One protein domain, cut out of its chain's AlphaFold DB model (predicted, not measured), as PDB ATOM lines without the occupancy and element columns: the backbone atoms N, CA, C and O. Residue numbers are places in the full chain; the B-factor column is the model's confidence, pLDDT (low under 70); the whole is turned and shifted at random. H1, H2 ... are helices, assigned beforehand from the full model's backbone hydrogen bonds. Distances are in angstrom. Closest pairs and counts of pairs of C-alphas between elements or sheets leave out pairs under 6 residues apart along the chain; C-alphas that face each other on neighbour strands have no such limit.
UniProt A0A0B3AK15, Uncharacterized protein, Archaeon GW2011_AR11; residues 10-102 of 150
ATOM      1  N   ARG A  10      51.328   0.767  -9.267       45.03
ATOM      2  CA  ARG A  10      52.586   0.044  -8.992       45.03
ATOM      3  C   ARG A  10      52.378  -1.403  -9.434       45.03
ATOM      4  O   ARG A  10      51.692  -2.153  -8.741       45.03
ATOM      5  N   LEU A  11      52.908  -1.771 -10.601       53.97
ATOM      6  CA  LEU A  11      52.860  -3.131 -11.117       53.97
ATOM      7  C   LEU A  11      53.572  -3.992 -10.081       53.97
ATOM      8  O   LEU A  11      54.794  -3.959  -9.960       53.97
ATOM      9  N   VAL A  12      52.792  -4.685  -9.253       59.75
ATOM     10  CA  VAL A  12      53.342  -5.569  -8.233       59.75
ATOM     11  C   VAL A  12      54.094  -6.651  -8.985       59.75
ATOM     12  O   VAL A  12      53.485  -7.473  -9.672       59.75
ATOM     13  N   ASN A  13      55.418  -6.630  -8.874       75.06
ATOM     14  CA  ASN A  13      56.248  -7.644  -9.485       75.06
ATOM     15  C   ASN A  13      55.991  -8.976  -8.767       75.06
ATOM     16  O   ASN A  13      56.440  -9.218  -7.645       75.06
ATOM     17  N   VAL A  14      55.202  -9.832  -9.415       76.38
ATOM     18  CA  VAL A  14      54.818 -11.149  -8.898       76.38
ATOM     19  C   VAL A  14      56.044 -12.028  -8.656       76.38
ATOM     20  O   VAL A  14      56.032 -12.828  -7.722       76.38
ATOM     21  N   PHE A  15      57.112 -11.846  -9.437       80.12
ATOM     22  CA  PHE A  15      58.362 -12.581  -9.264       80.12
ATOM     23  C   PHE A  15      59.050 -12.204  -7.948       80.12
ATOM     24  O   PHE A  15      59.407 -13.092  -7.176       80.12
ATOM     25  N   ASP A  16      59.139 -10.910  -7.632       83.25
ATOM     26  CA  ASP A  16      59.746 -10.436  -6.380       83.25
ATOM     27  C   ASP A  16      58.940 -10.901  -5.167       83.25
ATOM     28  O   ASP A  16      59.498 -11.355  -4.169       83.25
ATOM     29  N   LYS A  17      57.605 -10.866  -5.266       85.19
ATOM     30  CA  LYS A  17      56.724 -11.385  -4.213       85.19
ATOM     31  C   LYS A  17      56.890 -12.889  -4.011       85.19
ATOM     32  O   LYS A  17      56.964 -13.337  -2.870       85.19
ATOM     33  N   ALA A  18      56.963 -13.664  -5.089       86.06
ATOM     34  CA  ALA A  18      57.174 -15.103  -5.006       86.06
ATOM     35  C   ALA A  18      58.545 -15.445  -4.404       86.06
ATOM     36  O   ALA A  18      58.624 -16.310  -3.535       86.06
ATOM     37  N   ASN A  19      59.603 -14.737  -4.806       86.56
ATOM     38  CA  ASN A  19      60.944 -14.912  -4.249       86.56
ATOM     39  C   ASN A  19      61.000 -14.518  -2.767       86.56
ATOM     40  O   ASN A  19      61.572 -15.254  -1.968       86.56
ATOM     41  N   GLY A  20      60.335 -13.429  -2.372       87.25
ATOM     42  CA  GLY A  20      60.201 -13.048  -0.966       87.25
ATOM     43  C   GLY A  20      59.522 -14.132  -0.125       87.25
ATOM     44  O   GLY A  20      59.992 -14.448   0.963       87.25
ATOM     45  N   ILE A  21      58.471 -14.770  -0.654       88.31
ATOM     46  CA  ILE A  21      57.808 -15.903   0.008       88.31
ATOM     47  C   ILE A  21      58.754 -17.104   0.120       88.31
ATOM     48  O   ILE A  21      58.829 -17.712   1.184       88.31
ATOM     49  N   LYS A  22      59.497 -17.444  -0.942       87.81
ATOM     50  CA  LYS A  22      60.475 -18.545  -0.900       87.81
ATOM     51  C   LYS A  22      61.552 -18.306   0.159       87.81
ATOM     52  O   LYS A  22      61.854 -19.220   0.917       87.81
ATOM     53  N   ASN A  23      62.089 -17.089   0.232       89.81
ATOM     54  CA  ASN A  23      63.113 -16.725   1.209       89.81
ATOM     55  C   ASN A  23      62.572 -16.790   2.639       89.81
ATOM     56  O   ASN A  23      63.200 -17.415   3.485       89.81
ATOM     57  N   LEU A  24      61.377 -16.242   2.878       90.31
ATOM     58  CA  LEU A  24      60.712 -16.301   4.181       90.31
ATOM     59  C   LEU A  24      60.523 -17.747   4.657       90.31
ATOM     60  O   LEU A  24      60.801 -18.072   5.811       90.31
ATOM     61  N   ILE A  25      60.054 -18.619   3.761       89.62
ATOM     62  CA  ILE A  25      59.843 -20.035   4.069       89.62
ATOM     63  C   ILE A  25      61.179 -20.729   4.318       89.62
ATOM     64  O   ILE A  25      61.282 -21.490   5.265       89.62
ATOM     65  N   LYS A  26      62.214 -20.445   3.523       90.06
ATOM     66  CA  LYS A  26      63.547 -21.031   3.712       90.06
ATOM     67  C   LYS A  26      64.190 -20.611   5.039       90.06
ATOM     68  O   LYS A  26      64.915 -21.400   5.628       90.06
ATOM     69  N   GLU A  27      63.930 -19.389   5.491       91.50
ATOM     70  CA  GLU A  27      64.421 -18.864   6.767       91.50
ATOM     71  C   GLU A  27      63.735 -19.528   7.969       91.50
ATOM     72  O   GLU A  27      64.399 -19.876   8.939       91.50
ATOM     73  N   HIS A  28      62.414 -19.728   7.904       90.00
ATOM     74  CA  HIS A  28      61.627 -20.217   9.044       90.00
ATOM     75  C   HIS A  28      61.407 -21.736   9.046       90.00
ATOM     76  O   HIS A  28      61.174 -22.304  10.106       90.00
ATOM     77  N   LEU A  29      61.425 -22.369   7.871       90.31
ATOM     78  CA  LEU A  29      61.136 -23.790   7.637       90.31
ATOM     79  C   LEU A  29      62.126 -24.371   6.597       90.31
ATOM     80  O   LEU A  29      61.720 -24.774   5.496       90.31
ATOM     81  N   PRO A  30      63.445 -24.379   6.889       89.25
ATOM     82  CA  PRO A  30      64.487 -24.817   5.953       89.25
ATOM     83  C   PRO A  30      64.369 -26.295   5.539       89.25
ATOM     84  O   PRO A  30      64.888 -26.692   4.494       89.25
ATOM     85  N   GLU A  31      63.677 -27.120   6.323       88.88
ATOM     86  CA  GLU A  31      63.419 -28.531   6.036       88.88
ATOM     87  C   GLU A  31      62.482 -28.755   4.834       88.88
ATOM     88  O   GLU A  31      62.439 -29.852   4.258       88.88
ATOM     89  N   ILE A  32      61.739 -27.725   4.412       88.44
ATOM     90  CA  ILE A  32      60.839 -27.807   3.263       88.44
ATOM     91  C   ILE A  32      61.645 -27.675   1.966       88.44
ATOM     92  O   ILE A  32      62.033 -26.589   1.537       88.44
ATOM     93  N   LYS A  33      61.831 -28.802   1.271       86.50
ATOM     94  CA  LYS A  33      62.393 -28.822  -0.091       86.50
ATOM     95  C   LYS A  33      61.462 -28.122  -1.089       86.50
ATOM     96  O   LYS A  33      60.243 -28.286  -1.022       86.50
ATOM     97  N   GLU A  34      62.034 -27.436  -2.079       79.12
ATOM     98  CA  GLU A  34      61.279 -26.672  -3.089       79.12
ATOM     99  C   GLU A  34      60.270 -27.531  -3.877       79.12
ATOM    100  O   GLU A  34      59.139 -27.100  -4.122       79.12
ATOM    101  N   ASP A  35      60.617 -28.783  -4.185       79.81
ATOM    102  CA  ASP A  35      59.713 -29.715  -4.872       79.81
ATOM    103  C   ASP A  35      58.457 -30.035  -4.050       79.81
ATOM    104  O   ASP A  35      57.353 -30.147  -4.592       79.81
ATOM    105  N   LYS A  36      58.614 -30.144  -2.724       87.06
ATOM    106  CA  LYS A  36      57.512 -30.403  -1.787       87.06
ATOM    107  C   LYS A  36      56.729 -29.135  -1.469       87.06
ATOM    108  O   LYS A  36      55.522 -29.216  -1.246       87.06
ATOM    109  N   LEU A  37      57.378 -27.971  -1.511       89.44
ATOM    110  CA  LEU A  37      56.764 -26.686  -1.194       89.44
ATOM    111  C   LEU A  37      55.515 -26.417  -2.037       89.44
ATOM    112  O   LEU A  37      54.485 -26.026  -1.501       89.44
ATOM    113  N   ILE A  38      55.569 -26.651  -3.350       89.06
ATOM    114  CA  ILE A  38      54.419 -26.396  -4.236       89.06
ATOM    115  C   ILE A  38      53.235 -27.298  -3.883       89.06
ATOM    116  O   ILE A  38      52.090 -26.844  -3.882       89.06
ATOM    117  N   TYR A  39      53.507 -28.562  -3.559       89.00
ATOM    118  CA  TYR A  39      52.479 -29.506  -3.142       89.00
ATOM    119  C   TYR A  39      51.839 -29.077  -1.815       89.00
ATOM    120  O   TYR A  39      50.617 -28.950  -1.735       89.00
ATOM    121  N   MET A  40      52.663 -28.754  -0.817       90.50
ATOM    122  CA  MET A  40      52.203 -28.278   0.491       90.50
ATOM    123  C   MET A  40      51.412 -26.974   0.361       90.50
ATOM    124  O   MET A  40      50.317 -26.860   0.894       90.50
ATOM    125  N   MET A  41      51.889 -26.020  -0.442       90.50
ATOM    126  CA  MET A  41      51.177 -24.771  -0.730       90.50
ATOM    127  C   MET A  41      49.841 -25.003  -1.440       90.50
ATOM    128  O   MET A  41      48.875 -24.290  -1.165       90.50
ATOM    129  N   SER A  42      49.749 -26.002  -2.325       88.62
ATOM    130  CA  SER A  42      48.473 -26.415  -2.921       88.62
ATOM    131  C   SER A  42      47.511 -26.927  -1.848       88.62
ATOM    132  O   SER A  42      46.332 -26.569  -1.867       88.62
ATOM    133  N   HIS A  43      47.997 -27.728  -0.897       87.56
ATOM    134  CA  HIS A  43      47.181 -28.245   0.198       87.56
ATOM    135  C   HIS A  43      46.761 -27.130   1.169       87.56
ATOM    136  O   HIS A  43      45.571 -26.989   1.445       87.56
ATOM    137  N   CYS A  44      47.682 -26.250   1.576       89.50
ATOM    138  CA  CYS A  44      47.392 -25.051   2.366       89.50
ATOM    139  C   CYS A  44      46.361 -24.152   1.674       89.50
ATOM    140  O   CYS A  44      45.450 -23.654   2.328       89.50
ATOM    141  N   ARG A  45      46.452 -23.970   0.349       88.19
ATOM    142  CA  ARG A  45      45.444 -23.247  -0.435       88.19
ATOM    143  C   ARG A  45      44.083 -23.934  -0.377       88.19
ATOM    144  O   ARG A  45      43.090 -23.251  -0.163       88.19
ATOM    145  N   GLN A  46      44.016 -25.245  -0.602       81.75
ATOM    146  CA  GLN A  46      42.751 -25.988  -0.555       81.75
ATOM    147  C   GLN A  46      42.131 -25.951   0.842       81.75
ATOM    148  O   GLN A  46      40.922 -25.803   0.968       81.75
ATOM    149  N   TYR A  47      42.960 -26.018   1.882       83.69
ATOM    150  CA  TYR A  47      42.540 -25.878   3.269       83.69
ATOM    151  C   TYR A  47      42.034 -24.463   3.572       83.69
ATOM    152  O   TYR A  47      40.981 -24.297   4.179       83.69
ATOM    153  N   TYR A  48      42.739 -23.441   3.082       82.38
ATOM    154  CA  TYR A  48      42.346 -22.038   3.183       82.38
ATOM    155  C   TYR A  48      41.027 -21.753   2.463       82.38
ATOM    156  O   TYR A  48      40.128 -21.197   3.072       82.38
ATOM    157  N   GLU A  49      40.886 -22.160   1.196       71.25
ATOM    158  CA  GLU A  49      39.671 -21.996   0.376       71.25
ATOM    159  C   GLU A  49      38.517 -22.870   0.875       71.25
ATOM    160  O   GLU A  49      37.356 -22.503   0.751       71.25
ATOM    161  N   GLY A  50      38.827 -24.027   1.451       63.97
ATOM    162  CA  GLY A  50      37.849 -24.922   2.047       63.97
ATOM    163  C   GLY A  50      37.304 -24.424   3.387       63.97
ATOM    164  O   GLY A  50      36.147 -24.680   3.713       63.97
ATOM    165  N   LYS A  51      38.116 -23.673   4.143       57.88
ATOM    166  CA  LYS A  51      37.688 -22.926   5.336       57.88
ATOM    167  C   LYS A  51      37.076 -21.566   4.997       57.88
ATOM    168  O   LYS A  51      36.171 -21.116   5.694       57.88
ATOM    169  N   LEU A  52      37.538 -20.914   3.929       49.19
ATOM    170  CA  LEU A  52      36.938 -19.705   3.373       49.19
ATOM    171  C   LEU A  52      35.701 -20.077   2.578       49.19
ATOM    172  O   LEU A  52      35.703 -20.216   1.359       49.19
ATOM    173  N   TYR A  53      34.617 -20.154   3.326       47.41
ATOM    174  CA  TYR A  53      33.231 -20.230   2.897       47.41
ATOM    175  C   TYR A  53      32.771 -19.004   2.067       47.41
ATOM    176  O   TYR A  53      31.656 -18.523   2.218       47.41
ATOM    177  N   TYR A  54      33.604 -18.472   1.168       38.47
ATOM    178  CA  TYR A  54      33.240 -17.408   0.238       38.47
ATOM    179  C   TYR A  54      33.121 -17.967  -1.187       38.47
ATOM    180  O   TYR A  54      34.048 -17.943  -1.992       38.47
ATOM    181  N   GLY A  55      31.913 -18.424  -1.522       39.38
ATOM    182  CA  GLY A  55      31.293 -17.945  -2.759       39.38
ATOM    183  C   GLY A  55      31.373 -18.786  -4.034       39.38
ATOM    184  O   GLY A  55      30.866 -18.313  -5.047       39.38
ATOM    185  N   ARG A  56      31.866 -20.033  -4.047       44.69
ATOM    186  CA  ARG A  56      31.321 -20.973  -5.051       44.69
ATOM    187  C   ARG A  56      30.041 -21.560  -4.483       44.69
ATOM    188  O   ARG A  56      30.069 -22.548  -3.758       44.69
ATOM    189  N   ARG A  57      28.925 -20.895  -4.799       44.09
ATOM    190  CA  ARG A  57      27.565 -21.425  -4.665       44.09
ATOM    191  C   ARG A  57      27.443 -22.673  -5.543       44.09
ATOM    192  O   ARG A  57      26.867 -22.616  -6.618       44.09
ATOM    193  N   THR A  58      27.999 -23.803  -5.125       47.41
ATOM    194  CA  THR A  58      27.381 -25.065  -5.514       47.41
ATOM    195  C   THR A  58      26.132 -25.183  -4.657       47.41
ATOM    196  O   THR A  58      26.198 -25.214  -3.422       47.41
ATOM    197  N   SER A  59      24.989 -25.111  -5.332       48.94
ATOM    198  CA  SER A  59      23.640 -25.250  -4.777       48.94
ATOM    199  C   SER A  59      23.450 -26.601  -4.092       48.94
ATOM    200  O   SER A  59      22.595 -26.726  -3.228       48.94
ATOM    201  N   ASP A  60      24.276 -27.581  -4.463       55.06
ATOM    202  CA  ASP A  60      24.192 -28.961  -4.023       55.06
ATOM    203  C   ASP A  60      24.975 -29.206  -2.709       55.06
ATOM    204  O   ASP A  60      26.208 -29.059  -2.677       55.06
ATOM    205  N   PRO A  61      24.290 -29.556  -1.601       54.84
ATOM    206  CA  PRO A  61      24.908 -29.916  -0.326       54.84
ATOM    207  C   PRO A  61      25.804 -31.163  -0.396       54.84
ATOM    208  O   PRO A  61      26.749 -31.269   0.394       54.84
ATOM    209  N   ASP A  62      25.567 -32.087  -1.332       55.78
ATOM    210  CA  ASP A  62      26.318 -33.347  -1.410       55.78
ATOM    211  C   ASP A  62      27.690 -33.177  -2.065       55.78
ATOM    212  O   ASP A  62      28.672 -33.798  -1.641       55.78
ATOM    213  N   GLU A  63      27.832 -32.256  -3.021       54.50
ATOM    214  CA  GLU A  63      29.155 -31.881  -3.534       54.50
ATOM    215  C   GLU A  63      30.029 -31.212  -2.463       54.50
ATOM    216  O   GLU A  63      31.257 -31.367  -2.474       54.50
ATOM    217  N   ARG A  64      29.409 -30.511  -1.499       50.75
ATOM    218  CA  ARG A  64      30.120 -29.907  -0.358       50.75
ATOM    219  C   ARG A  64      30.689 -30.976   0.573       50.75
ATOM    220  O   ARG A  64      31.830 -30.844   1.004       50.75
ATOM    221  N   LYS A  65      29.945 -32.062   0.823       48.78
ATOM    222  CA  LYS A  65      30.414 -33.221   1.610       48.78
ATOM    223  C   LYS A  65      31.497 -34.038   0.900       48.78
ATOM    224  O   LYS A  65      32.376 -34.581   1.568       48.78
ATOM    225  N   LYS A  66      31.462 -34.132  -0.436       50.38
ATOM    226  CA  LYS A  66      32.445 -34.907  -1.222       50.38
ATOM    227  C   LYS A  66      33.847 -34.297  -1.207       50.38
ATOM    228  O   LYS A  66      34.829 -35.038  -1.243       50.38
ATOM    229  N   ARG A  67      33.980 -32.972  -1.082       55.53
ATOM    230  CA  ARG A  67      35.285 -32.321  -0.868       55.53
ATOM    231  C   ARG A  67      35.687 -32.410   0.603       55.53
ATOM    232  O   ARG A  67      35.782 -31.397   1.288       55.53
ATOM    233  N   LYS A  68      35.940 -33.627   1.097       56.28
ATOM    234  CA  LYS A  68      36.613 -33.824   2.388       56.28
ATOM    235  C   LYS A  68      38.010 -33.215   2.287       56.28
ATOM    236  O   LYS A  68      38.933 -33.838   1.768       56.28
ATOM    237  N   ILE A  69      38.142 -31.969   2.731       63.66
ATOM    238  CA  ILE A  69      39.432 -31.301   2.870       63.66
ATOM    239  C   ILE A  69      40.229 -32.145   3.859       63.66
ATOM    240  O   ILE A  69      39.810 -32.327   5.005       63.66
ATOM    241  N   LYS A  70      41.340 -32.718   3.398       68.44
ATOM    242  CA  LYS A  70      42.227 -33.478   4.274       68.44
ATOM    243  C   LYS A  70      42.807 -32.533   5.326       68.44
ATOM    244  O   LYS A  70      43.006 -31.344   5.076       68.44
ATOM    245  N   ALA A  71      43.030 -33.058   6.525       79.56
ATOM    246  CA  ALA A  71      43.733 -32.306   7.552       79.56
ATOM    247  C   ALA A  71      45.161 -32.009   7.075       79.56
ATOM    248  O   ALA A  71      45.792 -32.859   6.441       79.56
ATOM    249  N   LEU A  72      45.657 -30.810   7.387       85.56
ATOM    250  CA  LEU A  72      47.057 -30.471   7.164       85.56
ATOM    251  C   LEU A  72      47.937 -31.355   8.049       85.56
ATOM    252  O   LEU A  72      47.625 -31.592   9.217       85.56
ATOM    253  N   THR A  73      49.054 -31.817   7.499       89.38
ATOM    254  CA  THR A  73      50.134 -32.407   8.298       89.38
ATOM    255  C   THR A  73      50.742 -31.355   9.234       89.38
ATOM    256  O   THR A  73      50.521 -30.156   9.062       89.38
ATOM    257  N   LYS A  74      51.543 -31.780  10.221       90.00
ATOM    258  CA  LYS A  74      52.175 -30.857  11.181       90.00
ATOM    259  C   LYS A  74      52.971 -29.743  10.482       90.00
ATOM    260  O   LYS A  74      52.724 -28.570  10.740       90.00
ATOM    261  N   ILE A  75      53.826 -30.112   9.527       90.69
ATOM    262  CA  ILE A  75      54.668 -29.162   8.781       90.69
ATOM    263  C   ILE A  75      53.811 -28.246   7.889       90.69
ATOM    264  O   ILE A  75      54.044 -27.044   7.806       90.69
ATOM    265  N   GLU A  76      52.770 -28.775   7.236       90.19
ATOM    266  CA  GLU A  76      51.844 -27.941   6.453       90.19
ATOM    267  C   GLU A  76      51.046 -26.967   7.330       90.19
ATOM    268  O   GLU A  76      50.722 -25.867   6.887       90.19
ATOM    269  N   SER A  77      50.728 -27.356   8.567       90.44
ATOM    270  CA  SER A  77      50.072 -26.492   9.548       90.44
ATOM    271  C   SER A  77      50.994 -25.355   9.990       90.44
ATOM    272  O   SER A  77      50.564 -24.205  10.020       90.44
ATOM    273  N   GLU A  78      52.268 -25.643  10.259       92.31
ATOM    274  CA  GLU A  78      53.288 -24.637  10.586       92.31
ATOM    275  C   GLU A  78      53.499 -23.661   9.419       92.31
ATOM    276  O   GLU A  78      53.430 -22.445   9.609       92.31
ATOM    277  N   LEU A  79      53.622 -24.176   8.190       92.88
ATOM    278  CA  LEU A  79      53.665 -23.362   6.973       92.88
ATOM    279  C   LEU A  79      52.415 -22.481   6.838       92.88
ATOM    280  O   LEU A  79      52.509 -21.290   6.546       92.88
ATOM    281  N   PHE A  80      51.231 -23.046   7.064       91.69
ATOM    282  CA  PHE A  80      49.977 -22.308   6.988       91.69
ATOM    283  C   PHE A  80      49.901 -21.189   8.037       91.69
ATOM    284  O   PHE A  80      49.533 -20.062   7.706       91.69
ATOM    285  N   GLN A  81      50.288 -21.467   9.282       91.50
ATOM    286  CA  GLN A  81      50.337 -20.467  10.348       91.50
ATOM    287  C   GLN A  81      51.356 -19.367  10.054       91.50
ATOM    288  O   GLN A  81      51.056 -18.194  10.280       91.50
ATOM    289  N   LEU A  82      52.518 -19.713   9.491       93.25
ATOM    290  CA  LEU A  82      53.519 -18.748   9.043       93.25
ATOM    291  C   LEU A  82      52.918 -17.781   8.015       93.25
ATOM    292  O   LEU A  82      52.999 -16.566   8.186       93.25
ATOM    293  N   LEU A  83      52.245 -18.300   6.983       90.88
ATOM    294  CA  LEU A  83      51.595 -17.466   5.966       90.88
ATOM    295  C   LEU A  83      50.583 -16.498   6.590       90.88
ATOM    296  O   LEU A  83      50.589 -15.310   6.266       90.88
ATOM    297  N   LEU A  84      49.750 -16.979   7.518       90.06
ATOM    298  CA  LEU A  84      48.770 -16.136   8.205       90.06
ATOM    299  C   LEU A  84      49.429 -15.077   9.098       90.06
ATOM    300  O   LEU A  84      49.009 -13.919   9.063       90.06
ATOM    301  N   LYS A  85      50.485 -15.438   9.838       91.31
ATOM    302  CA  LYS A  85      51.258 -14.519  10.690       91.31
ATOM    303  C   LYS A  85      51.807 -13.340   9.885       91.31
ATOM    304  O   LYS A  85      51.718 -12.198  10.326       91.31
ATOM    305  N   TYR A  86      52.297 -13.607   8.676       89.88
ATOM    306  CA  TYR A  86      52.813 -12.588   7.756       89.88
ATOM    307  C   TYR A  86      51.739 -11.968   6.843       89.88
ATOM    308  O   TYR A  86      52.069 -11.232   5.914       89.88
ATOM    309  N   LYS A  87      50.446 -12.224   7.102       88.50
ATOM    310  CA  LYS A  87      49.297 -11.720   6.319       88.50
ATOM    311  C   LYS A  87      49.371 -12.072   4.826       88.50
ATOM    312  O   LYS A  87      48.875 -11.341   3.967       88.50
ATOM    313  N   ILE A  88      49.974 -13.210   4.505       89.06
ATOM    314  CA  ILE A  88      50.084 -13.734   3.149       89.06
ATOM    315  C   ILE A  88      48.888 -14.650   2.890       89.06
ATOM    316  O   ILE A  88      48.714 -15.672   3.546       89.06
ATOM    317  N   ASN A  89      48.072 -14.312   1.891       89.06
ATOM    318  CA  ASN A  89      46.962 -15.163   1.467       89.06
ATOM    319  C   ASN A  89      47.507 -16.450   0.801       89.06
ATOM    320  O   ASN A  89      48.152 -16.342  -0.250       89.06
ATOM    321  N   PRO A  90      47.223 -17.658   1.334       88.88
ATOM    322  CA  PRO A  90      47.743 -18.916   0.789       88.88
ATOM    323  C   PRO A  90      47.354 -19.182  -0.670       88.88
ATOM    324  O   PRO A  90      48.157 -19.720  -1.433       88.88
ATOM    325  N   SER A  91      46.154 -18.766  -1.098       87.00
ATOM    326  CA  SER A  91      45.717 -18.906  -2.495       87.00
ATOM    327  C   SER A  91      46.537 -18.017  -3.430       87.00
ATOM    328  O   SER A  91      47.004 -18.469  -4.478       87.00
ATOM    329  N   THR A  92      46.772 -16.768  -3.026       85.94
ATOM    330  CA  THR A  92      47.589 -15.817  -3.789       85.94
ATOM    331  C   THR A  92      49.051 -16.258  -3.844       85.94
ATOM    332  O   THR A  92      49.631 -16.309  -4.928       85.94
ATOM    333  N   ALA A  93      49.622 -16.653  -2.705       88.75
ATOM    334  CA  ALA A  93      50.990 -17.153  -2.614       88.75
ATOM    335  C   ALA A  93      51.218 -18.377  -3.505       88.75
ATOM    336  O   ALA A  93      52.182 -18.414  -4.265       88.75
ATOM    337  N   TYR A  94      50.294 -19.343  -3.483       90.31
ATOM    338  CA  TYR A  94      50.361 -20.509  -4.361       90.31
ATOM    339  C   TYR A  94      50.385 -20.118  -5.846       90.31
ATOM    340  O   TYR A  94      51.209 -20.626  -6.605       90.31
ATOM    341  N   ARG A  95      49.527 -19.181  -6.275       85.19
ATOM    342  CA  ARG A  95      49.505 -18.701  -7.671       85.19
ATOM    343  C   ARG A  95      50.809 -18.013  -8.066       85.19
ATOM    344  O   ARG A  95      51.305 -18.253  -9.162       85.19
ATOM    345  N   TRP A  96      51.373 -17.191  -7.186       87.56
ATOM    346  CA  TRP A  96      52.657 -16.535  -7.436       87.56
ATOM    347  C   TRP A  96      53.804 -17.541  -7.541       87.56
ATOM    348  O   TRP A  96      54.609 -17.448  -8.462       87.56
ATOM    349  N   LEU A  97      53.837 -18.557  -6.676       88.31
ATOM    350  CA  LEU A  97      54.835 -19.625  -6.753       88.31
ATOM    351  C   LEU A  97      54.720 -20.452  -8.043       88.31
ATOM    352  O   LEU A  97      55.740 -20.835  -8.611       88.31
ATOM    353  N   LEU A  98      53.502 -20.691  -8.544       84.88
ATOM    354  CA  LEU A  98      53.304 -21.317  -9.855       84.88
ATOM    355  C   LEU A  98      53.800 -20.433 -11.004       84.88
ATOM    356  O   LEU A  98      54.376 -20.951 -11.958       84.88
ATOM    357  N   ALA A  99      53.604 -19.116 -10.914       80.75
ATOM    358  CA  ALA A  99      54.006 -18.181 -11.960       80.75
ATOM    359  C   ALA A  99      55.530 -18.151 -12.181       80.75
ATOM    360  O   ALA A  99      55.976 -18.000 -13.313       80.75
ATOM    361  N   VAL A 100      56.334 -18.370 -11.135       80.69
ATOM    362  CA  VAL A 100      57.807 -18.455 -11.254       80.69
ATOM    363  C   VAL A 100      58.268 -19.734 -11.967       80.69
ATOM    364  O   VAL A 100      59.393 -19.801 -12.444       80.69
ATOM    365  N   ARG A 101      57.410 -20.757 -12.075       78.75
ATOM    366  CA  ARG A 101      57.724 -22.018 -12.776       78.75
ATOM    367  C   ARG A 101      57.361 -21.989 -14.262       78.75
ATOM    368  O   ARG A 101      57.482 -23.012 -14.938       78.75
ATOM    369  N   ILE A 102      56.854 -20.864 -14.759       79.00
ATOM    370  CA  ILE A 102      56.560 -20.676 -16.179       79.00
ATOM    371  C   ILE A 102      57.887 -20.723 -16.966       79.00
ATOM    372  O   ILE A 102      58.876 -20.186 -16.483       79.00
TER     373      ILE A 102
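AT A GLANCE: This is residues 10 to 102 of the 150 residues of an uncharacterized protein of Archaeon GW2011_AR11 (UniProt A0A0B3AK15). Four helices, H1, H2, H4 and H5, make a small body of crossed helices, with H1 at one end, and from the other end a loop sticks out with residues 52 to 63. The short H3 begins in that loop, and the chain then folds back to H4. The printed part has 93 residues with five named helices, H1 to H5, and no named strand; its class is all helix. It is only just compact, close to loose, with a radius of gyration of the C-alphas of 14.4 A and spans of 41 by 35 by 25 A.

IN THESE COORDINATES: H1 is residues 14 to 28, 21.2 A long, from C-alpha 14 at (54.818, -11.149, -8.898). H2 is residues 34 to 51, 25.3 A, H3 residues 61 to 66, and H4 residues 74 to 85, 16.4 A. H5, residues 90 to 99, 14.2 A, ends at C-alpha 99, (54.006, -18.181, -11.960).

HOW THE PARTS SIT: H5 is the hub. It touches H2, closest C-alphas Arg 45 and Ser 91 at 4.8 A, opposite ways at a tilt of 37 degrees, only just steep. It touches H1, closest C-alphas Ala 18 and Trp 96 at 5.3 A, at a steep tilt of 65 degrees. H4 and H5 touch only at the corner, and only just, with 3 pairs of C-alphas within 8 A; the closest are Leu 83 and Pro 90, 6.6 A. With residues 40 to 44 alone, H2 touches H4, closest C-alphas Cys 44 and Phe 80 at 6.0 A. H1 and H2 are near each other. H3 is apart from H1 and H5. Every O i to N i+4 pair is within hydrogen-bond range in H1, H3, H4 and H5, and 12 of 14 in H2.

THE WHOLE: The farthest C-alphas, Arg 10 and Asp 62, are 43.2 A apart. The printed part has no cut and no long link. Residues 10 to 12 and 50 to 70 have pLDDT under 70.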